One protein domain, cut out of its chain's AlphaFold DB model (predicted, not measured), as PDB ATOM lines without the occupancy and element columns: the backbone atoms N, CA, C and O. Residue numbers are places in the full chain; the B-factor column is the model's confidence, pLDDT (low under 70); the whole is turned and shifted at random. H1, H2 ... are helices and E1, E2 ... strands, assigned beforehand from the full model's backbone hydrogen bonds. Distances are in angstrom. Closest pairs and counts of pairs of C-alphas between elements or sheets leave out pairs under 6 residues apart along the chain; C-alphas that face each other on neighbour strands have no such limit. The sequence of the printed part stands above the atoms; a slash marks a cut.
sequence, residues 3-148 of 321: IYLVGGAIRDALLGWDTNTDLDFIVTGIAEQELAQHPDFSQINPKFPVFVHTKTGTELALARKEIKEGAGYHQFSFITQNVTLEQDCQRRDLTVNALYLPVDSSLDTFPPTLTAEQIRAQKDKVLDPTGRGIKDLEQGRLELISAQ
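AT A GLANCE: This is residues 3 to 148 of the 321 residues of the protein "PolyA_pol domain-containing protein" of Bisgaard taxon 44 str. B96_4 (UniProt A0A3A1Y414). One strongly twisted sheet of six strands runs through the domain, with H2 packed at its E3 end and H1, H4 and H5 gathered toward its E8 end. A separate two-strand hairpin, E6 and E7, turns off where E5 runs on into E6 at 83 degrees, and H3 sits between this hairpin and the large sheet. The printed part has 146 residues, with five named helices and eight named strands in the order E1 H1 E2 H2 E3 E4 E5 E6 E7 H3 E8 H4 H5; the class is mixed, with under half of the residues in named elements. The large sheet is mixed, in the order E3 E4 E5 E2 E1 E8, and the small one is antiparallel. The whole is compact, with a radius of gyration of the C-alphas of 15.3 A and spans of 41 by 38 by 24 A.

HOW THE PARTS SIT: Begin with E1, residues 3 to 6, an inner strand of the large sheet. Its antiparallel neighbour E2, residues 24 to 28, has N 26 and O 4 at 2.9 A, within hydrogen-bond range. On the other side of E1 is the edge strand E8, residues 100 to 103, antiparallel, with N 5 and O 101 at 2.9 A. H1, residues 8 to 14, only grazes the sheet with residues 8 to 11; its closest C-alphas to E8 are those of Ile 10 and Leu 101, 7.4 A apart. Beyond E2, look at E5, residues 59 to 62, parallel to it at 30 degrees, with N 27 and O 61 at 2.8 A. E4, residues 50 to 53, and the edge strand E3, residues 41 to 43, complete a meander with E5, each strand the antiparallel neighbour of the one before; E3 and E4 form a hairpin, with N 52 and O 42 at 2.8 A, as do E4 and E5, with N 60 and O 51 at 2.8 A. H2, residues 32 to 37, only grazes the sheet with residues 32 to 36; E2, H2 and E3 make a split strand-helix-strand unit, two strands of one sheet joined through a helix, with E4 and E5 between them in the sheet, and its crossover is right-handed. The hairpin of E6, residues 65 to 68, and E7, residues 76 to 79, has N 67 and O 77 at 2.9 A. H3, residues 85 to 90, only grazes the large sheet; its closest C-alphas to E6 are those of Asp 88 and Lys 65, 5.8 A apart. H4, residues 116 to 120, touches H1, the closest C-alphas being those of Ala 116 and Ala 13, 4.8 A apart. H5, residues 133 to 138, is close to H1 but not clearly touching, the closest C-alphas being those of Leu 137 and Arg 11, 7.4 A apart, at a steep tilt of 47 degrees, the same way. H4 and H5 are not on the large sheet. Every O i to N i+4 pair is within hydrogen-bond range in H1, H2, H4 and H5, and 1 of 2 in H3.

IN THESE COORDINATES: Find C-alpha 3 at (58.571, 143.191, 92.348), where E1 begins its 9.5 A; H1 then spans 9.9 A. E2, the longest strand, covers 14.0 A from C-alpha 24 at (52.874, 149.556, 98.622). H2 spans 8.7 A, E3 6.9 A, E4 and E5 10.1 A each, and E6 and E7 10.0 A each. H3 spans 8.8 A, E8 9.3 A, H4 6.1 A and H5 8.6 A, ending at C-alpha 138 at (54.073, 167.212, 86.107).

THE WHOLE: The two C-alphas farthest apart, those of Ala 71 and Ala 121, are 43.9 A apart. The printed part has no cut. The links E8 to H4 and H4 to H5 are long, 12 residues each. The mean pLDDT of the printed part is 90.5; look for values under 70 at residues 19 to 21 and 70 to 74.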
ATOM      1  N   ILE A   3      59.215 142.338  91.335       97.12
ATOM      2  CA  ILE A   3      58.571 143.191  92.348       97.12
ATOM      3  C   ILE A   3      58.659 144.659  91.912       97.12
ATOM      4  O   ILE A   3      59.679 145.098  91.366       97.12
ATOM      5  N   TYR A   4      57.594 145.415  92.165       97.69
ATOM      6  CA  TYR A   4      57.508 146.847  91.903       97.69
ATOM      7  C   TYR A   4      57.011 147.579  93.146       97.69
ATOM      8  O   TYR A   4      56.018 147.168  93.745       97.69
ATOM      9  N   LEU A   5      57.650 148.698  93.483       96.75
ATOM     10  CA  LEU A   5      57.013 149.739  94.286       96.75
ATOM     11  C   LEU A   5      55.914 150.383  93.430       96.75
ATOM     12  O   LEU A   5      56.099 150.554  92.222       96.75
ATOM     13  N   VAL A   6      54.780 150.742  94.031       95.31
ATOM     14  CA  VAL A   6      53.645 151.317  93.299       95.31
ATOM     15  C   VAL A   6      52.980 152.479  94.025       95.31
ATOM     16  O   VAL A   6      53.073 152.635  95.238       95.31
ATOM     17  N   GLY A   7      52.206 153.260  93.273       88.00
ATOM     18  CA  GLY A   7      51.206 154.152  93.850       88.00
ATOM     19  C   GLY A   7      51.771 155.433  94.458       88.00
ATOM     20  O   GLY A   7      52.590 156.123  93.850       88.00
ATOM     21  N   GLY A   8      51.249 155.790  95.635       89.12
ATOM     22  CA  GLY A   8      51.417 157.120  96.220       89.12
ATOM     23  C   GLY A   8      52.863 157.471  96.552       89.12
ATOM     24  O   GLY A   8      53.265 158.600  96.308       89.12
ATOM     25  N   ALA A   9      53.658 156.505  97.018       91.88
ATOM     26  CA  ALA A   9      55.051 156.745  97.393       91.88
ATOM     27  C   ALA A   9      55.904 157.253  96.219       91.88
ATOM     28  O   ALA A   9      56.715 158.159  96.392       91.88
ATOM     29  N   ILE A  10      55.688 156.721  95.007       94.81
ATOM     30  CA  ILE A  10      56.401 157.175  93.802       94.81
ATOM     31  C   ILE A  10      55.982 158.598  93.455       94.81
ATOM     32  O   ILE A  10      56.826 159.478  93.309       94.81
ATOM     33  N   ARG A  11      54.672 158.826  93.359       93.44
ATOM     34  CA  ARG A  11      54.092 160.139  93.071       93.44
ATOM     35  C   ARG A  11      54.605 161.205  94.042       93.44
ATOM     36  O   ARG A  11      55.068 162.254  93.608       93.44
ATOM     37  N   ASP A  12      54.549 160.920  95.337       91.88
ATOM     38  CA  ASP A  12      54.943 161.845  96.399       91.88
ATOM     39  C   ASP A  12      56.449 162.143  96.326       91.88
ATOM     40  O   ASP A  12      56.849 163.308  96.330       91.88
ATOM     41  N   ALA A  13      57.286 161.115  96.132       93.00
ATOM     42  CA  ALA A  13      58.727 161.288  95.958       93.00
ATOM     43  C   ALA A  13      59.077 162.161  94.740       93.00
ATOM     44  O   ALA A  13      59.932 163.053  94.848       93.00
ATOM     45  N   LEU A  14      58.416 161.932  93.598       92.94
ATOM     46  CA  LEU A  14      58.610 162.701  92.364       92.94
ATOM     47  C   LEU A  14      58.147 164.159  92.505       92.94
ATOM     48  O   LEU A  14      58.787 165.048  91.950       92.94
ATOM     49  N   LEU A  15      57.106 164.419  93.301       90.50
ATOM     50  CA  LEU A  15      56.637 165.772  93.632       90.50
ATOM     51  C   LEU A  15      57.506 166.503  94.663       90.50
ATOM     52  O   LEU A  15      57.214 167.648  95.011       90.50
ATOM     53  N   GLY A  16      58.555 165.860  95.178       89.25
ATOM     54  CA  GLY A  16      59.387 166.459  96.217       89.25
ATOM     55  C   GLY A  16      58.770 166.397  97.614       89.25
ATOM     56  O   GLY A  16      59.278 167.052  98.517       89.25
ATOM     57  N   TRP A  17      57.680 165.654  97.805       86.44
ATOM     58  CA  TRP A  17      57.071 165.479  99.118       86.44
ATOM     59  C   TRP A  17      57.818 164.406  99.907       86.44
ATOM     60  O   TRP A  17      58.360 163.456  99.337       86.44
ATOM     61  N   ASP A  18      57.817 164.544 101.231       74.38
ATOM     62  CA  ASP A  18      58.304 163.484 102.104       74.38
ATOM     63  C   ASP A  18      57.435 162.239 101.915       74.38
ATOM     64  O   ASP A  18      56.205 162.299 102.025       74.38
ATOM     65  N   THR A  19      58.071 161.095 101.655       62.75
ATOM     66  CA  THR A  19      57.400 159.793 101.620       62.75
ATOM     67  C   THR A  19      57.129 159.343 103.050       62.75
ATOM     68  O   THR A  19      57.765 158.429 103.562       62.75
ATOM     69  N   ASN A  20      56.198 160.018 103.719       55.59
ATOM     70  CA  ASN A  20      55.656 159.586 105.009       55.59
ATOM     71  C   ASN A  20      54.486 158.598 104.815       55.59
ATOM     72  O   ASN A  20      53.615 158.451 105.672       55.59
ATOM     73  N   THR A  21      54.424 157.998 103.627       61.12
ATOM     74  CA  THR A  21      53.391 157.091 103.141       61.12
ATOM     75  C   THR A  21      53.904 155.660 103.210       61.12
ATOM     76  O   THR A  21      55.059 155.398 102.875       61.12
ATOM     77  N   ASP A  22      53.032 154.738 103.619       76.25
ATOM     78  CA  ASP A  22      53.311 153.304 103.572       76.25
ATOM     79  C   ASP A  22      53.720 152.904 102.141       76.25
ATOM     80  O   ASP A  22      53.115 153.343 101.156       76.25
ATOM     81  N   LEU A  23      54.801 152.127 102.023       90.31
ATOM     82  CA  LEU A  23      55.279 151.635 100.735       90.31
ATOM     83  C   LEU A  23      54.426 150.439 100.309       90.31
ATOM     84  O   LEU A  23      54.486 149.377 100.927       90.31
ATOM     85  N   ASP A  24      53.674 150.615  99.227       92.56
ATOM     86  CA  ASP A  24      52.874 149.556  98.622       92.56
ATOM     87  C   ASP A  24      53.671 148.852  97.521       92.56
ATOM     88  O   ASP A  24      54.233 149.502  96.631       92.56
ATOM     89  N   PHE A  25      53.666 147.519  97.526       96.44
ATOM     90  CA  PHE A  25      54.362 146.719  96.523       96.44
ATOM     91  C   PHE A  25      53.415 145.800  95.760       96.44
ATOM     92  O   PHE A  25      52.438 145.278  96.303       96.44
ATOM     93  N   ILE A  26      53.746 145.556  94.491       96.88
ATOM     94  CA  ILE A  26      53.150 144.472  93.713       96.88
ATOM     95  C   ILE A  26      54.207 143.501  93.202       96.88
ATOM     96  O   ILE A  26      55.359 143.881  92.998       96.88
ATOM     97  N   VAL A  27      53.793 142.273  92.907       96.62
ATOM     98  CA  VAL A  27      54.629 141.259  92.263       96.62
ATOM     99  C   VAL A  27      53.943 140.667  91.029       96.62
ATOM    100  O   VAL A  27      52.736 140.422  91.010       96.62
ATOM    101  N   THR A  28      54.732 140.458  89.976       95.62
ATOM    102  CA  THR A  28      54.322 139.838  88.703       95.62
ATOM    103  C   THR A  28      55.126 138.567  88.445       95.62
ATOM    104  O   THR A  28      56.242 138.416  88.949       95.62
ATOM    105  N   GLY A  29      54.598 137.667  87.609       92.38
ATOM    106  CA  GLY A  29      55.325 136.475  87.158       92.38
ATOM    107  C   GLY A  29      55.616 135.471  88.275       92.38
ATOM    108  O   GLY A  29      56.697 134.884  88.277       92.38
ATOM    109  N   ILE A  30      54.682 135.342  89.219       92.75
ATOM    110  CA  ILE A  30      54.640 134.345  90.292       92.75
ATOM    111  C   ILE A  30      53.192 133.865  90.463       92.75
ATOM    112  O   ILE A  30      52.254 134.639  90.244       92.75
ATOM    113  N   ALA A  31      53.000 132.594  90.818       91.25
ATOM    114  CA  ALA A  31      51.680 132.048  91.122       91.25
ATOM    115  C   ALA A  31      51.267 132.361  92.569       91.25
ATOM    116  O   ALA A  31      52.090 132.357  93.477       91.25
ATOM    117  N   GLU A  32      49.970 132.555  92.816       92.50
ATOM    118  CA  GLU A  32      49.462 132.825  94.171       92.50
ATOM    119  C   GLU A  32      49.813 131.723  95.176       92.50
ATOM    120  O   GLU A  32      50.170 132.012  96.313       92.50
ATOM    121  N   GLN A  33      49.783 130.464  94.735       91.56
ATOM    122  CA  GLN A  33      50.158 129.312  95.556       91.56
ATOM    123  C   GLN A  33      51.622 129.362  96.004       91.56
ATOM    124  O   GLN A  33      51.925 128.948  97.117       91.56
ATOM    125  N   GLU A  34      52.513 129.880  95.160       91.81
ATOM    126  CA  GLU A  34      53.937 130.001  95.477       91.81
ATOM    127  C   GLU A  34      54.151 131.039  96.587       91.81
ATOM    128  O   GLU A  34      54.839 130.764  97.566       91.81
ATOM    129  N   LEU A  35      53.468 132.187  96.503       92.62
ATOM    130  CA  LEU A  35      53.517 133.212  97.548       92.62
ATOM    131  C   LEU A  35      52.851 132.742  98.853       92.62
ATOM    132  O   LEU A  35      53.355 133.023  99.936       92.62
ATOM    133  N   ALA A  36      51.761 131.977  98.758       92.56
ATOM    134  CA  ALA A  36      51.066 131.408  99.913       92.56
ATOM    135  C   ALA A  36      51.860 130.313 100.644       92.56
ATOM    136  O   ALA A  36      51.604 130.058 101.819       92.56
ATOM    137  N   GLN A  37      52.797 129.652  99.961       94.31
ATOM    138  CA  GLN A  37      53.682 128.645 100.556       94.31
ATOM    139  C   GLN A  37      54.959 129.251 101.151       94.31
ATOM    140  O   GLN A  37      55.683 128.555 101.866       94.31
ATOM    141  N   HIS A  38      55.247 130.527 100.879       95.31
ATOM    142  CA  HIS A  38      56.447 131.178 101.381       95.31
ATOM    143  C   HIS A  38      56.331 131.448 102.895       95.31
ATOM    144  O   HIS A  38      55.376 132.094 103.326       95.31
ATOM    145  N   PRO A  39      57.302 131.017 103.724       94.94
ATOM    146  CA  PRO A  39      57.178 131.045 105.189       94.94
ATOM    147  C   PRO A  39      57.064 132.456 105.782       94.94
ATOM    148  O   PRO A  39      56.477 132.645 106.846       94.94
ATOM    149  N   ASP A  40      57.619 133.449 105.089       96.00
ATOM    150  CA  ASP A  40      57.634 134.845 105.532       96.00
ATOM    151  C   ASP A  40      56.413 135.664 105.068       96.00
ATOM    152  O   ASP A  40      56.339 136.857 105.362       96.00
ATOM    153  N   PHE A  41      55.425 135.052 104.400       96.12
ATOM    154  CA  PHE A  41      54.211 135.736 103.942       96.12
ATOM    155  C   PHE A  41      52.936 135.109 104.504       96.12
ATOM    156  O   PHE A  41      52.808 133.897 104.644       96.12
ATOM    157  N   SER A  42      51.955 135.959 104.804       94.62
ATOM    158  CA  SER A  42      50.622 135.544 105.240       94.62
ATOM    159  C   SER A  42      49.546 136.313 104.484       94.62
ATOM    160  O   SER A  42      49.630 137.531 104.331       94.62
ATOM    161  N   GLN A  43      48.520 135.614 104.002       93.56
ATOM    162  CA  GLN A  43      47.398 136.244 103.313       93.56
ATOM    163  C   GLN A  43      46.431 136.855 104.335       93.56
ATOM    164  O   GLN A  43      45.863 136.142 105.161       93.56
ATOM    165  N   ILE A  44      46.198 138.171 104.268       84.12
ATOM    166  CA  ILE A  44      45.294 138.855 105.216       84.12
ATOM    167  C   ILE A  44      43.840 138.409 105.011       84.12
ATOM    168  O   ILE A  44      43.075 138.261 105.964       84.12
ATOM    169  N   ASN A  45      43.428 138.262 103.750       83.88
ATOM    170  CA  ASN A  45      42.059 137.936 103.381       83.88
ATOM    171  C   ASN A  45      42.068 136.952 102.207       83.88
ATOM    172  O   ASN A  45      42.510 137.346 101.131       83.88
ATOM    173  N   PRO A  46      41.515 135.733 102.358       81.62
ATOM    174  CA  PRO A  46      41.485 134.729 101.291       81.62
ATOM    175  C   PRO A  46      40.821 135.192  99.988       81.62
ATOM    176  O   PRO A  46      41.040 134.604  98.938       81.62
ATOM    177  N   LYS A  47      39.973 136.230 100.042       81.94
ATOM    178  CA  LYS A  47      39.321 136.792  98.851       81.94
ATOM    179  C   LYS A  47      40.201 137.761  98.072       81.94
ATOM    180  O   LYS A  47      39.878 138.053  96.930       81.94
ATOM    181  N   PHE A  48      41.251 138.307  98.682       86.06
ATOM    182  CA  PHE A  48      42.108 139.304  98.053       86.06
ATOM    183  C   PHE A  48      43.522 138.744  97.900       86.06
ATOM    184  O   PHE A  48      44.094 138.259  98.877       86.06
ATOM    185  N   PRO A  49      44.136 138.866  96.715       91.12
ATOM    186  CA  PRO A  49      45.482 138.360  96.477       91.12
ATOM    187  C   PRO A  49      46.532 139.351  97.015       91.12
ATOM    188  O   PRO A  49      47.308 139.942  96.261       91.12
ATOM    189  N   VAL A  50      46.477 139.610  98.324       93.81
ATOM    190  CA  VAL A  50      47.361 140.507  99.080       93.81
ATOM    191  C   VAL A  50      47.936 139.741 100.260       93.81
ATOM    192  O   VAL A  50      47.197 139.189 101.083       93.81
ATOM    193  N   PHE A  51      49.258 139.745 100.336       95.62
ATOM    194  CA  PHE A  51      50.033 139.078 101.364       95.62
ATOM    195  C   PHE A  51      50.761 140.121 102.198       95.62
ATOM    196  O   PHE A  51      51.099 141.198 101.718       95.62
ATOM    197  N   VAL A  52      51.001 139.798 103.457       95.12
ATOM    198  CA  VAL A  52      51.780 140.615 104.379       95.12
ATOM    199  C   VAL A  52      53.027 139.857 104.756       95.12
ATOM    200  O   VAL A  52      52.955 138.683 105.126       95.12
ATOM    201  N   HIS A  53      54.157 140.547 104.698       95.44
ATOM    202  CA  HIS A  53      55.400 140.033 105.235       95.44
ATOM    203  C   HIS A  53      55.314 139.954 106.766       95.44
ATOM    204  O   HIS A  53      55.093 140.961 107.445       95.44
ATOM    205  N   THR A  54      55.473 138.756 107.324       93.94
ATOM    206  CA  THR A  54      55.105 138.441 108.716       93.94
ATOM    207  C   THR A  54      55.940 139.184 109.757       93.94
ATOM    208  O   THR A  54      55.456 139.436 110.859       93.94
ATOM    209  N   LYS A  55      57.175 139.571 109.415       92.31
ATOM    210  CA  LYS A  55      58.093 140.270 110.330       92.31
ATOM    211  C   LYS A  55      57.934 141.788 110.297       92.31
ATOM    212  O   LYS A  55      58.109 142.434 111.324       92.31
ATOM    213  N   THR A  56      57.636 142.364 109.130       91.81
ATOM    214  CA  THR A  56      57.611 143.830 108.941       91.81
ATOM    215  C   THR A  56      56.208 144.407 108.824       91.81
ATOM    216  O   THR A  56      56.042 145.612 108.970       91.81
ATOM    217  N   GLY A  57      55.200 143.582 108.537       91.38
ATOM    218  CA  GLY A  57      53.841 144.046 108.267       91.38
ATOM    219  C   GLY A  57      53.653 144.655 106.872       91.38
ATOM    220  O   GLY A  57      52.556 145.104 106.560       91.38
ATOM    221  N   THR A  58      54.689 144.671 106.029       92.62
ATOM    222  CA  THR A  58      54.636 145.287 104.696       92.62
ATOM    223  C   THR A  58      53.775 144.466 103.740       92.62
ATOM    224  O   THR A  58      53.938 143.246 103.649       92.62
ATOM    225  N   GLU A  59      52.882 145.136 103.013       93.88
ATOM    226  CA  GLU A  59      51.980 144.505 102.051       93.88
ATOM    227  C   GLU A  59      52.675 144.243 100.701       93.88
ATOM    228  O   GLU A  59      53.361 145.103 100.145       93.88
ATOM    229  N   LEU A  60      52.454 143.048 100.154       95.81
ATOM    230  CA  LEU A  60      52.836 142.630  98.810       95.81
ATOM    231  C   LEU A  60      51.604 142.053  98.105       95.81
ATOM    232  O   LEU A  60      51.084 140.998  98.477       95.81
ATOM    233  N   ALA A  61      51.116 142.747  97.080       95.50
ATOM    234  CA  ALA A  61      49.966 142.305  96.298       95.50
ATOM    235  C   ALA A  61      50.388 141.607  95.000       95.50
ATOM    236  O   ALA A  61      51.350 142.003  94.346       95.50
ATOM    237  N   LEU A  62      49.635 140.603  94.558       96.06
ATOM    238  CA  LEU A  62      49.790 140.095  93.193       96.06
ATOM    239  C   LEU A  62      49.196 141.100  92.205       96.06
ATOM    240  O   LEU A  62      48.109 141.644  92.439       96.06
ATOM    241  N   ALA A  63      49.888 141.309  91.084       96.00
ATOM    242  CA  ALA A  63      49.304 142.006  89.944       96.00
ATOM    243  C   ALA A  63      48.007 141.303  89.530       96.00
ATOM    244  O   ALA A  63      47.967 140.074  89.408       96.00
ATOM    245  N   ARG A  64      46.930 142.072  89.349       94.25
ATOM    246  CA  ARG A  64      45.601 141.487  89.143       94.25
ATOM    247  C   ARG A  64      44.691 142.319  88.257       94.25
ATOM    248  O   ARG A  64      44.773 143.544  88.232       94.25
ATOM    249  N   LYS A  65      43.751 141.642  87.604       92.44
ATOM    250  CA  LYS A  65      42.535 142.254  87.054       92.44
ATOM    251  C   LYS A  65      41.401 142.091  88.048       92.44
ATOM    252  O   LYS A  65      41.321 141.059  88.707       92.44
ATOM    253  N   GLU A  66      40.520 143.079  88.111       89.69
ATOM    254  CA  GLU A  66      39.311 143.027  88.935       89.69
ATOM    255  C   GLU A  66      38.105 142.815  88.016       89.69
ATOM    256  O   GLU A  66      37.972 143.488  86.993       89.69
ATOM    257  N   ILE A  67      37.249 141.857  88.363       85.56
ATOM    258  CA  ILE A  67      35.990 141.577  87.670       85.56
ATOM    259  C   ILE A  67      34.868 141.818  88.666       85.56
ATOM    260  O   ILE A  67      34.835 141.189  89.719       85.56
ATOM    261  N   LYS A  68      33.953 142.736  88.349       80.94
ATOM    262  CA  LYS A  68      32.775 143.002  89.180       80.94
ATOM    263  C   LYS A  68      31.757 141.872  88.995       80.94
ATOM    264  O   LYS A  68      31.290 141.650  87.881       80.94
ATOM    265  N   GLU A  69      31.423 141.167  90.074       77.44
ATOM    266  CA  GLU A  69      30.558 139.972  90.051       77.44
ATOM    267  C   GLU A  69      29.100 140.247  90.451       77.44
ATOM    268  O   GLU A  69      28.252 139.364  90.330       77.44
ATOM    269  N   GLY A  70      28.766 141.463  90.891       66.50
ATOM    270  CA  GLY A  70      27.388 141.813  91.223       66.50
ATOM    271  C   GLY A  70      27.181 143.263  91.653       66.50
ATOM    272  O   GLY A  70      28.054 144.122  91.482       66.50
ATOM    273  N   ALA A  71      25.980 143.540  92.166       56.97
ATOM    274  CA  ALA A  71      25.589 144.858  92.653       56.97
ATOM    275  C   ALA A  71      26.219 145.133  94.029       56.97
ATOM    276  O   ALA A  71      26.168 144.299  94.935       56.97
ATOM    277  N   GLY A  72      26.798 146.322  94.188       55.88
ATOM    278  CA  GLY A  72      27.466 146.751  95.413       55.88
ATOM    279  C   GLY A  72      28.992 146.822  95.320       55.88
ATOM    280  O   GLY A  72      29.633 146.381  94.368       55.88
ATOM    281  N   TYR A  73      29.572 147.424  96.355       55.88
ATOM    282  CA  TYR A  73      30.942 147.939  96.374       55.88
ATOM    283  C   TYR A  73      32.050 146.874  96.577       55.88
ATOM    284  O   TYR A  73      33.217 147.140  96.312       55.88
ATOM    285  N   HIS A  74      31.718 145.664  97.051       60.41
ATOM    286  CA  HIS A  74      32.707 144.663  97.518       60.41
ATOM    287  C   HIS A  74      32.732 143.346  96.732       60.41
ATOM    288  O   HIS A  74      33.421 142.410  97.136       60.41
ATOM    289  N   GLN A  75      31.963 143.228  95.651       71.38
ATOM    290  CA  GLN A  75      31.834 141.973  94.906       71.38
ATOM    291  C   GLN A  75      32.774 141.973  93.704       71.38
ATOM    292  O   GLN A  75      32.358 142.238  92.577       71.38
ATOM    293  N   PHE A  76      34.049 141.691  93.971       79.19
ATOM    294  CA  PHE A  76      35.064 141.509  92.942       79.19
ATOM    295  C   PHE A  76      35.671 140.113  93.017       79.19
ATOM    296  O   PHE A  76      35.992 139.635  94.109       79.19
ATOM    297  N   SER A  77      35.895 139.513  91.853       85.19
ATOM    298  CA  SER A  77      36.871 138.442  91.685       85.19
ATOM    299  C   SER A  77      38.135 138.958  91.017       85.19
ATOM    300  O   SER A  77      38.160 140.022  90.386       85.19
ATOM    301  N   PHE A  78      39.215 138.204  91.204       89.94
ATOM    302  CA  PHE A  78      40.545 138.595  90.771       89.94
ATOM    303  C   PHE A  78      41.130 137.549  89.839       89.94
ATOM    304  O   PHE A  78      41.150 136.361  90.149       89.94
ATOM    305  N   ILE A  79      41.663 138.011  88.712       90.38
ATOM    306  CA  ILE A  79      42.559 137.205  87.881       90.38
ATOM    307  C   ILE A  79      43.971 137.661  88.204       90.38
ATOM    308  O   ILE A  79      44.264 138.839  88.031       90.38
ATOM    309  N   THR A  80      44.825 136.747  88.656       91.75
ATOM    310  CA  THR A  80      46.235 137.010  89.012       91.75
ATOM    311  C   THR A  80      47.222 136.343  88.052       91.75
ATOM    312  O   THR A  80      48.377 136.748  87.945       91.75
ATOM    313  N   GLN A  81      46.772 135.337  87.297       88.75
ATOM    314  CA  GLN A  81      47.615 134.612  86.352       88.75
ATOM    315  C   GLN A  81      47.921 135.454  85.111       88.75
ATOM    316  O   GLN A  81      47.011 135.980  84.468       88.75
ATOM    317  N   ASN A  82      49.205 135.526  84.748       88.31
ATOM    318  CA  ASN A  82      49.704 136.191  83.537       88.31
ATOM    319  C   ASN A  82      49.229 137.648  83.380       88.31
ATOM    320  O   ASN A  82      49.027 138.127  82.262       88.31
ATOM    321  N   VAL A  83      49.034 138.354  84.497       93.69
ATOM    322  CA  VAL A  83      48.629 139.760  84.479       93.69
ATOM    323  C   VAL A  83      49.834 140.654  84.216       93.69
ATOM    324  O   VAL A  83      50.861 140.569  84.888       93.69
ATOM    325  N   THR A  84      49.683 141.520  83.220       94.19
ATOM    326  CA  THR A  84      50.664 142.547  82.837       94.19
ATOM    327  C   THR A  84      50.464 143.831  83.645       94.19
ATOM    328  O   THR A  84      49.397 144.046  84.229       94.19
ATOM    329  N   LEU A  85      51.466 144.717  83.665       95.31
ATOM    330  CA  LEU A  85      51.348 146.011  84.350       95.31
ATOM    331  C   LEU A  85      50.254 146.878  83.725       95.31
ATOM    332  O   LEU A  85      49.525 147.553  84.444       95.31
ATOM    333  N   GLU A  86      50.084 146.813  82.406       94.19
ATOM    334  CA  GLU A  86      49.033 147.509  81.662       94.19
ATOM    335  C   GLU A  86      47.646 147.082  82.141       94.19
ATOM    336  O   GLU A  86      46.741 147.907  82.240       94.19
ATOM    337  N   GLN A  87      47.482 145.801  82.472       94.44
ATOM    338  CA  GLN A  87      46.230 145.245  82.973       94.44
ATOM    339  C   GLN A  87      45.999 145.569  84.456       94.44
ATOM    340  O   GLN A  87      44.882 145.943  84.809       94.44
ATOM    341  N   ASP A  88      47.033 145.486  85.303       94.88
ATOM    342  CA  ASP A  88      46.959 145.926  86.711       94.88
ATOM    343  C   ASP A  88      46.695 147.435  86.819       94.88
ATOM    344  O   ASP A  88      45.994 147.911  87.707       94.88
ATOM    345  N   CYS A  89      47.211 148.207  85.870       94.38
ATOM    346  CA  CYS A  89      47.016 149.642  85.803       94.38
ATOM    347  C   CYS A  89      45.539 150.025  85.640       94.38
ATOM    348  O   CYS A  89      45.104 151.000  86.248       94.38
ATOM    349  N   GLN A  90      44.745 149.264  84.880       92.25
ATOM    350  CA  GLN A  90      43.351 149.632  84.580       92.25
ATOM    351  C   GLN A  90      42.432 149.664  85.805       92.25
ATOM    352  O   GLN A  90      41.455 150.413  85.809       92.25
ATOM    353  N   ARG A  91      42.752 148.886  86.849       89.94
ATOM    354  CA  ARG A  91      41.985 148.849  88.105       89.94
ATOM    355  C   ARG A  91      42.358 149.963  89.088       89.94
ATOM    356  O   ARG A  91      41.776 150.037  90.166       89.94
ATOM    357  N   ARG A  92      43.362 150.790  88.788       91.31
ATOM    358  CA  ARG A  92      43.762 151.892  89.675       91.31
ATOM    359  C   ARG A  92      42.841 153.098  89.501       91.31
ATOM    360  O   ARG A  92      42.060 153.180  88.557       91.31
ATOM    361  N   ASP A  93      42.897 154.010  90.468       91.75
ATOM    362  CA  ASP A  93      42.024 155.181  90.516       91.75
ATOM    363  C   ASP A  93      42.461 156.271  89.525       91.75
ATOM    364  O   ASP A  93      41.732 156.584  88.585       91.75
ATOM    365  N   LEU A  94      43.654 156.829  89.712       94.25
ATOM    366  CA  LEU A  94      44.151 157.980  88.956       94.25
ATOM    367  C   LEU A  94      45.440 157.641  88.211       94.25
ATOM    368  O   LEU A  94      46.250 156.852  88.703       94.25
ATOM    369  N   THR A  95      45.673 158.293  87.071       96.06
ATOM    370  CA  THR A  95      46.897 158.107  86.265       96.06
ATOM    371  C   THR A  95      48.164 158.348  87.091       96.06
ATOM    372  O   THR A  95      49.083 157.535  87.075       96.06
ATOM    373  N   VAL A  96      48.157 159.383  87.935       94.38
ATOM    374  CA  VAL A  96      49.256 159.723  88.861       94.38
ATOM    375  C   VAL A  96      49.526 158.667  89.944       94.38
ATOM    376  O   VAL A  96      50.574 158.704  90.583       94.38
ATOM    377  N   ASN A  97      48.608 157.718  90.159       93.56
ATOM    378  CA  ASN A  97      48.743 156.608  91.116       93.56
ATOM    379  C   ASN A  97      49.052 155.268  90.432       93.56
ATOM    380  O   ASN A  97      49.156 154.232  91.102       93.56
ATOM    381  N   ALA A  98      49.179 155.271  89.108       95.56
ATOM    382  CA  ALA A  98      49.485 154.106  88.293       95.56
ATOM    383  C   ALA A  98      50.921 154.136  87.762       95.56
ATOM    384  O   ALA A  98      51.192 153.769  86.622       95.56
ATOM    385  N   LEU A  99      51.835 154.562  88.633       96.50
ATOM    386  CA  LEU A  99      53.273 154.524  88.418       96.50
ATOM    387  C   LEU A  99      53.868 153.299  89.115       96.50
ATOM    388  O   LEU A  99      53.417 152.919  90.204       96.50
ATOM    389  N   TYR A 100      54.881 152.706  88.487       97.75
ATOM    390  CA  TYR A 100      55.530 151.478  88.941       97.75
ATOM    391  C   TYR A 100      57.043 151.653  88.886       97.75
ATOM    392  O   TYR A 100      57.589 152.001  87.845       97.75
ATOM    393  N   LEU A 101      57.739 151.381  89.982       97.56
ATOM    394  CA  LEU A 101      59.197 151.397  90.021       97.56
ATOM    395  C   LEU A 101      59.684 149.965  90.261       97.56
ATOM    396  O   LEU A 101      59.402 149.426  91.332       97.56
ATOM    397  N   PRO A 102      60.389 149.334  89.304       97.31
ATOM    398  CA  PRO A 102      61.016 148.040  89.540       97.31
ATOM    399  C   PRO A 102      61.990 148.143  90.715       97.31
ATOM    400  O   PRO A 102      62.822 149.051  90.753       97.31
ATOM    401  N   VAL A 103      61.891 147.214  91.661       95.62
ATOM    402  CA  VAL A 103      62.801 147.138  92.808       95.62
ATOM    403  C   VAL A 103      63.630 145.867  92.725       95.62
ATOM    404  O   VAL A 103      63.135 144.815  92.323       95.62
ATOM    405  N   ASP A 104      64.901 145.975  93.097       92.12
ATOM    406  CA  ASP A 104      65.798 144.828  93.197       92.12
ATOM    407  C   ASP A 104      65.566 144.132  94.545       92.12
ATOM    408  O   ASP A 104      66.141 144.493  95.570       92.12
ATOM    409  N   SER A 105      64.593 143.220  94.567       92.56
ATOM    410  CA  SER A 105      64.180 142.470  95.752       92.56
ATOM    411  C   SER A 105      63.595 141.120  95.333       92.56
ATOM    412  O   SER A 105      62.912 141.004  94.312       92.56
ATOM    413  N   SER A 106      63.878 140.096  96.132       94.00
ATOM    414  CA  SER A 106      63.301 138.752  96.046       94.00
ATOM    415  C   SER A 106      62.321 138.546  97.202       94.00
ATOM    416  O   SER A 106      62.272 139.375  98.108       94.00
ATOM    417  N   LEU A 107      61.570 137.441  97.217       93.69
ATOM    418  CA  LEU A 107      60.707 137.132  98.364       93.69
ATOM    419  C   LEU A 107      61.503 136.985  99.672       93.69
ATOM    420  O   LEU A 107      61.033 137.439 100.709       93.69
ATOM    421  N   ASP A 108      62.726 136.450  99.608       93.19
ATOM    422  CA  ASP A 108      63.608 136.270 100.769       93.19
ATOM    423  C   ASP A 108      64.220 137.583 101.282       93.19
ATOM    424  O   ASP A 108      64.607 137.695 102.444       93.19
ATOM    425  N   THR A 109      64.344 138.586 100.408       93.56
ATOM    426  CA  THR A 109      64.936 139.898 100.729       93.56
ATOM    427  C   THR A 109      63.894 141.011 100.821       93.56
ATOM    428  O   THR A 109      64.242 142.194 100.829       93.56
ATOM    429  N   PHE A 110      62.613 140.648 100.868       94.44
ATOM    430  CA  PHE A 110      61.501 141.576 101.018       94.44
ATOM    431  C   PHE A 110      61.263 141.915 102.505       94.44
ATOM    432  O   PHE A 110      61.403 141.044 103.361       94.44
ATOM    433  N   PRO A 111      60.844 143.149 102.843       92.75
ATOM    434  CA  PRO A 111      60.683 144.309 101.969       92.75
ATOM    435  C   PRO A 111      62.005 145.054 101.717       92.75
ATOM    436  O   PRO A 111      62.845 145.150 102.615       92.75
ATOM    437  N   PRO A 112      62.183 145.665 100.533       91.56
ATOM    438  CA  PRO A 112      63.285 146.592 100.326       91.56
ATOM    439  C   PRO A 112      63.077 147.861 101.164       91.56
ATOM    440  O   PRO A 112      61.953 148.325 101.359       91.56
ATOM    441  N   THR A 113      64.173 148.465 101.620       89.38
ATOM    442  CA  THR A 113      64.139 149.791 102.255       89.38
ATOM    443  C   THR A 113      64.379 150.857 101.194       89.38
ATOM    444  O   THR A 113      65.413 150.834 100.529       89.38
ATOM    445  N   LEU A 114      63.430 151.781 101.028       89.75
ATOM    446  CA  LEU A 114      63.506 152.863 100.047       89.75
ATOM    447  C   LEU A 114      63.140 154.200 100.693       89.75
ATOM    448  O   LEU A 114      62.070 154.335 101.281       89.75
ATOM    449  N   THR A 115      64.013 155.195 100.550       90.88
ATOM    450  CA  THR A 115      63.729 156.589 100.919       90.88
ATOM    451  C   THR A 115      63.152 157.372  99.736       90.88
ATOM    452  O   THR A 115      63.370 157.015  98.574       90.88
ATOM    453  N   ALA A 116      62.473 158.493 100.006       90.81
ATOM    454  CA  ALA A 116      62.008 159.429  98.972       90.81
ATOM    455  C   ALA A 116      63.124 159.828  97.989       90.81
ATOM    456  O   ALA A 116      62.904 159.934  96.783       90.81
ATOM    457  N   GLU A 117      64.336 160.032  98.503       91.50
ATOM    458  CA  GLU A 117      65.514 160.416  97.724       91.50
ATOM    459  C   GLU A 117      65.967 159.284  96.799       91.50
ATOM    460  O   GLU A 117      66.234 159.527  95.622       91.50
ATOM    461  N   GLN A 118      65.982 158.043  97.295       92.56
ATOM    462  CA  GLN A 118      66.315 156.858  96.497       92.56
ATOM    463  C   GLN A 118      65.269 156.577  95.413       92.56
ATOM    464  O   GLN A 118      65.624 156.145  94.315       92.56
ATOM    465  N   ILE A 119      63.990 156.837  95.695       94.12
ATOM    466  CA  ILE A 119      62.913 156.738  94.701       94.12
ATOM    467  C   ILE A 119      63.106 157.819  93.628       94.12
ATOM    468  O   ILE A 119      63.107 157.514  92.435       94.12
ATOM    469  N   ARG A 120      63.350 159.073  94.031       93.00
ATOM    470  CA  ARG A 120      63.551 160.205  93.112       93.00
ATOM    471  C   ARG A 120      64.790 160.043  92.231       93.00
ATOM    472  O   ARG A 120      64.741 160.371  91.047       93.00
ATOM    473  N   ALA A 121      65.878 159.502  92.778       94.38
ATOM    474  CA  ALA A 121      67.091 159.188  92.022       94.38
ATOM    475  C   ALA A 121      66.846 158.153  90.908       94.38
ATOM    476  O   ALA A 121      67.618 158.074  89.958       94.38
ATOM    477  N   GLN A 122      65.761 157.380  91.005       94.94
ATOM    478  CA  GLN A 122      65.367 156.363  90.032       94.94
ATOM    479  C   GLN A 122      64.172 156.786  89.170       94.94
ATOM    480  O   GLN A 122      63.531 155.929  88.563       94.94
ATOM    481  N   LYS A 123      63.886 158.093  89.068       94.06
ATOM    482  CA  LYS A 123      62.778 158.625  88.256       94.06
ATOM    483  C   LYS A 123      62.759 158.077  86.820       94.06
ATOM    484  O   LYS A 123      61.692 157.764  86.312       94.06
ATOM    485  N   ASP A 124      63.927 157.882  86.206       95.56
ATOM    486  CA  ASP A 124      64.048 157.442  84.809       95.56
ATOM    487  C   ASP A 124      63.731 155.943  84.631       95.56
ATOM    488  O   ASP A 124      63.572 155.465  83.512       95.56
ATOM    489  N   LYS A 125      63.632 155.192  85.737       96.56
ATOM    490  CA  LYS A 125      63.207 153.784  85.760       96.56
ATOM    491  C   LYS A 125      61.715 153.616  86.052       96.56
ATOM    492  O   LYS A 125      61.230 152.485  86.046       96.56
ATOM    493  N   VAL A 126      61.003 154.699  86.366       97.19
ATOM    494  CA  VAL A 126      59.569 154.638  86.648       97.19
ATOM    495  C   VAL A 126      58.832 154.283  85.362       97.19
ATOM    496  O   VAL A 126      58.918 154.979  84.354       97.19
ATOM    497  N   LEU A 127      58.094 153.184  85.418       97.81
ATOM    498  CA  LEU A 127      57.222 152.719  84.358       97.81
ATOM    499  C   LEU A 127      55.843 153.357  84.524       97.81
ATOM    500  O   LEU A 127      55.267 153.370  85.617       97.81
ATOM    501  N   ASP A 128      55.302 153.830  83.408       97.06
ATOM    502  CA  ASP A 128      53.972 154.421  83.307       97.06
ATOM    503  C   ASP A 128      53.153 153.685  82.235       97.06
ATOM    504  O   ASP A 128      53.126 154.105  81.073       97.06
ATOM    505  N   PRO A 129      52.465 152.586  82.597       96.19
ATOM    506  CA  PRO A 129      51.622 151.841  81.665       96.19
ATOM    507  C   PRO A 129      50.433 152.647  81.121       96.19
ATOM    508  O   PRO A 129      49.820 152.233  80.140       96.19
ATOM    509  N   THR A 130      50.081 153.789  81.732       95.25
ATOM    510  CA  THR A 130      49.040 154.678  81.188       95.25
ATOM    511  C   THR A 130      49.545 155.505  80.003       95.25
ATOM    512  O   THR A 130      48.737 156.027  79.235       95.25
ATOM    513  N   GLY A 131      50.866 155.683  79.883       95.50
ATOM    514  CA  GLY A 131      51.512 156.565  78.910       95.50
ATOM    515  C   GLY A 131      51.308 158.067  79.157       95.50
ATOM    516  O   GLY A 131      51.791 158.881  78.369       95.50
ATOM    517  N   ARG A 132      50.582 158.459  80.213       95.38
ATOM    518  CA  ARG A 132      50.258 159.864  80.518       95.38
ATOM    519  C   ARG A 132      50.370 160.244  81.994       95.38
ATOM    520  O   ARG A 132      50.319 161.433  82.286       95.38
ATOM    521  N   GLY A 133      50.527 159.296  82.908       95.56
ATOM    522  CA  GLY A 133      50.569 159.505  84.353       95.56
ATOM    523  C   GLY A 133      51.727 160.388  84.803       95.56
ATOM    524  O   GLY A 133      51.508 161.275  85.624       95.56
ATOM    525  N   ILE A 134      52.922 160.234  84.223       95.81
ATOM    526  CA  ILE A 134      54.059 161.131  84.510       95.81
ATOM    527  C   ILE A 134      53.747 162.558  84.037       95.81
ATOM    528  O   ILE A 134      53.930 163.520  84.777       95.81
ATOM    529  N   LYS A 135      53.192 162.701  82.831       96.12
ATOM    530  CA  LYS A 135      52.813 164.008  82.279       96.12
ATOM    531  C   LYS A 135      51.675 164.665  83.069       96.12
ATOM    532  O   LYS A 135      51.680 165.876  83.271       96.12
ATOM    533  N   ASP A 136      50.680 163.892  83.496       96.06
ATOM    534  CA  ASP A 136      49.601 164.373  84.357       96.06
ATOM    535  C   ASP A 136      50.153 164.799  85.724       96.06
ATOM    536  O   ASP A 136      49.739 165.834  86.238       96.06
ATOM    537  N   LEU A 137      51.136 164.074  86.268       94.31
ATOM    538  CA  LEU A 137      51.813 164.422  87.516       94.31
ATOM    539  C   LEU A 137      52.544 165.768  87.416       94.31
ATOM    540  O   LEU A 137      52.335 166.640  88.257       94.31
ATOM    541  N   GLU A 138      53.348 165.958  86.369       93.38
ATOM    542  CA  GLU A 138      54.073 167.212  86.107       93.38
ATOM    543  C   GLU A 138      53.132 168.408  85.921       93.38
ATOM    544  O   GLU A 138      53.454 169.534  86.295       93.38
ATOM    545  N   GLN A 139      51.955 168.164  85.344       94.50
ATOM    546  CA  GLN A 139      50.956 169.193  85.052       94.50
ATOM    547  C   GLN A 139      49.905 169.336  86.164       94.50
ATOM    548  O   GLN A 139      48.950 170.097  86.001       94.50
ATOM    549  N   GLY A 140      50.066 168.612  87.278       93.50
ATOM    550  CA  GLY A 140      49.157 168.653  88.419       93.50
ATOM    551  C   GLY A 140      47.728 168.242  88.064       93.50
ATOM    552  O   GLY A 140      46.788 168.851  88.557       93.50
ATOM    553  N   ARG A 141      47.520 167.242  87.201       94.62
ATOM    554  CA  ARG A 141      46.183 166.778  86.792       94.62
ATOM    555  C   ARG A 141      45.792 165.459  87.447       94.62
ATOM    556  O   ARG A 141      46.550 164.494  87.437       94.62
ATOM    557  N   LEU A 142      44.566 165.402  87.957       94.25
ATOM    558  CA  LEU A 142      43.940 164.192  88.486       94.25
ATOM    559  C   LEU A 142      42.989 163.621  87.448       94.25
ATOM    560  O   LEU A 142      41.849 164.066  87.326       94.25
ATOM    561  N   GLU A 143      43.487 162.642  86.703       94.88
ATOM    562  CA  GLU A 143      42.814 162.070  85.542       94.88
ATOM    563  C   GLU A 143      42.499 160.598  85.764       94.88
ATOM    564  O   GLU A 143      43.255 159.869  86.414       94.88
ATOM    565  N   LEU A 144      41.364 160.168  85.216       94.62
ATOM    566  CA  LEU A 144      40.941 158.775  85.258       94.62
ATOM    567  C   LEU A 144      41.798 157.937  84.308       94.62
ATOM    568  O   LEU A 144      42.150 158.379  83.214       94.62
ATOM    569  N   ILE A 145      42.086 156.698  84.703       93.25
ATOM    570  CA  ILE A 145      42.767 155.734  83.825       93.25
ATOM    571  C   ILE A 145      41.784 155.165  82.805       93.25
ATOM    572  O   ILE A 145      42.079 155.086  81.615       93.25
ATOM    573  N   SER A 146      40.603 154.755  83.276       89.31
ATOM    574  CA  SER A 146      39.565 154.156  82.444       89.31
ATOM    575  C   SER A 146      38.181 154.288  83.078       89.31
ATOM    576  O   SER A 146      38.041 154.616  84.257       89.31
ATOM    577  N   ALA A 147      37.143 153.943  82.312       87.19
ATOM    578  CA  ALA A 147      35.769 153.869  82.809       87.19
ATOM    579  C   ALA A 147      35.580 152.845  83.950       87.19
ATOM    580  O   ALA A 147      34.590 152.927  84.675       87.19
ATOM    581  N   GLN A 148      36.530 151.917  84.159       85.44
ATOM    582  CA  GLN A 148      36.497 150.979  85.289       85.44
ATOM    583  C   GLN A 148      36.576 151.694  86.643       85.44
ATOM    584  O   GLN A 148      36.180 151.115  87.651       85.44
TER     585      GLN A 148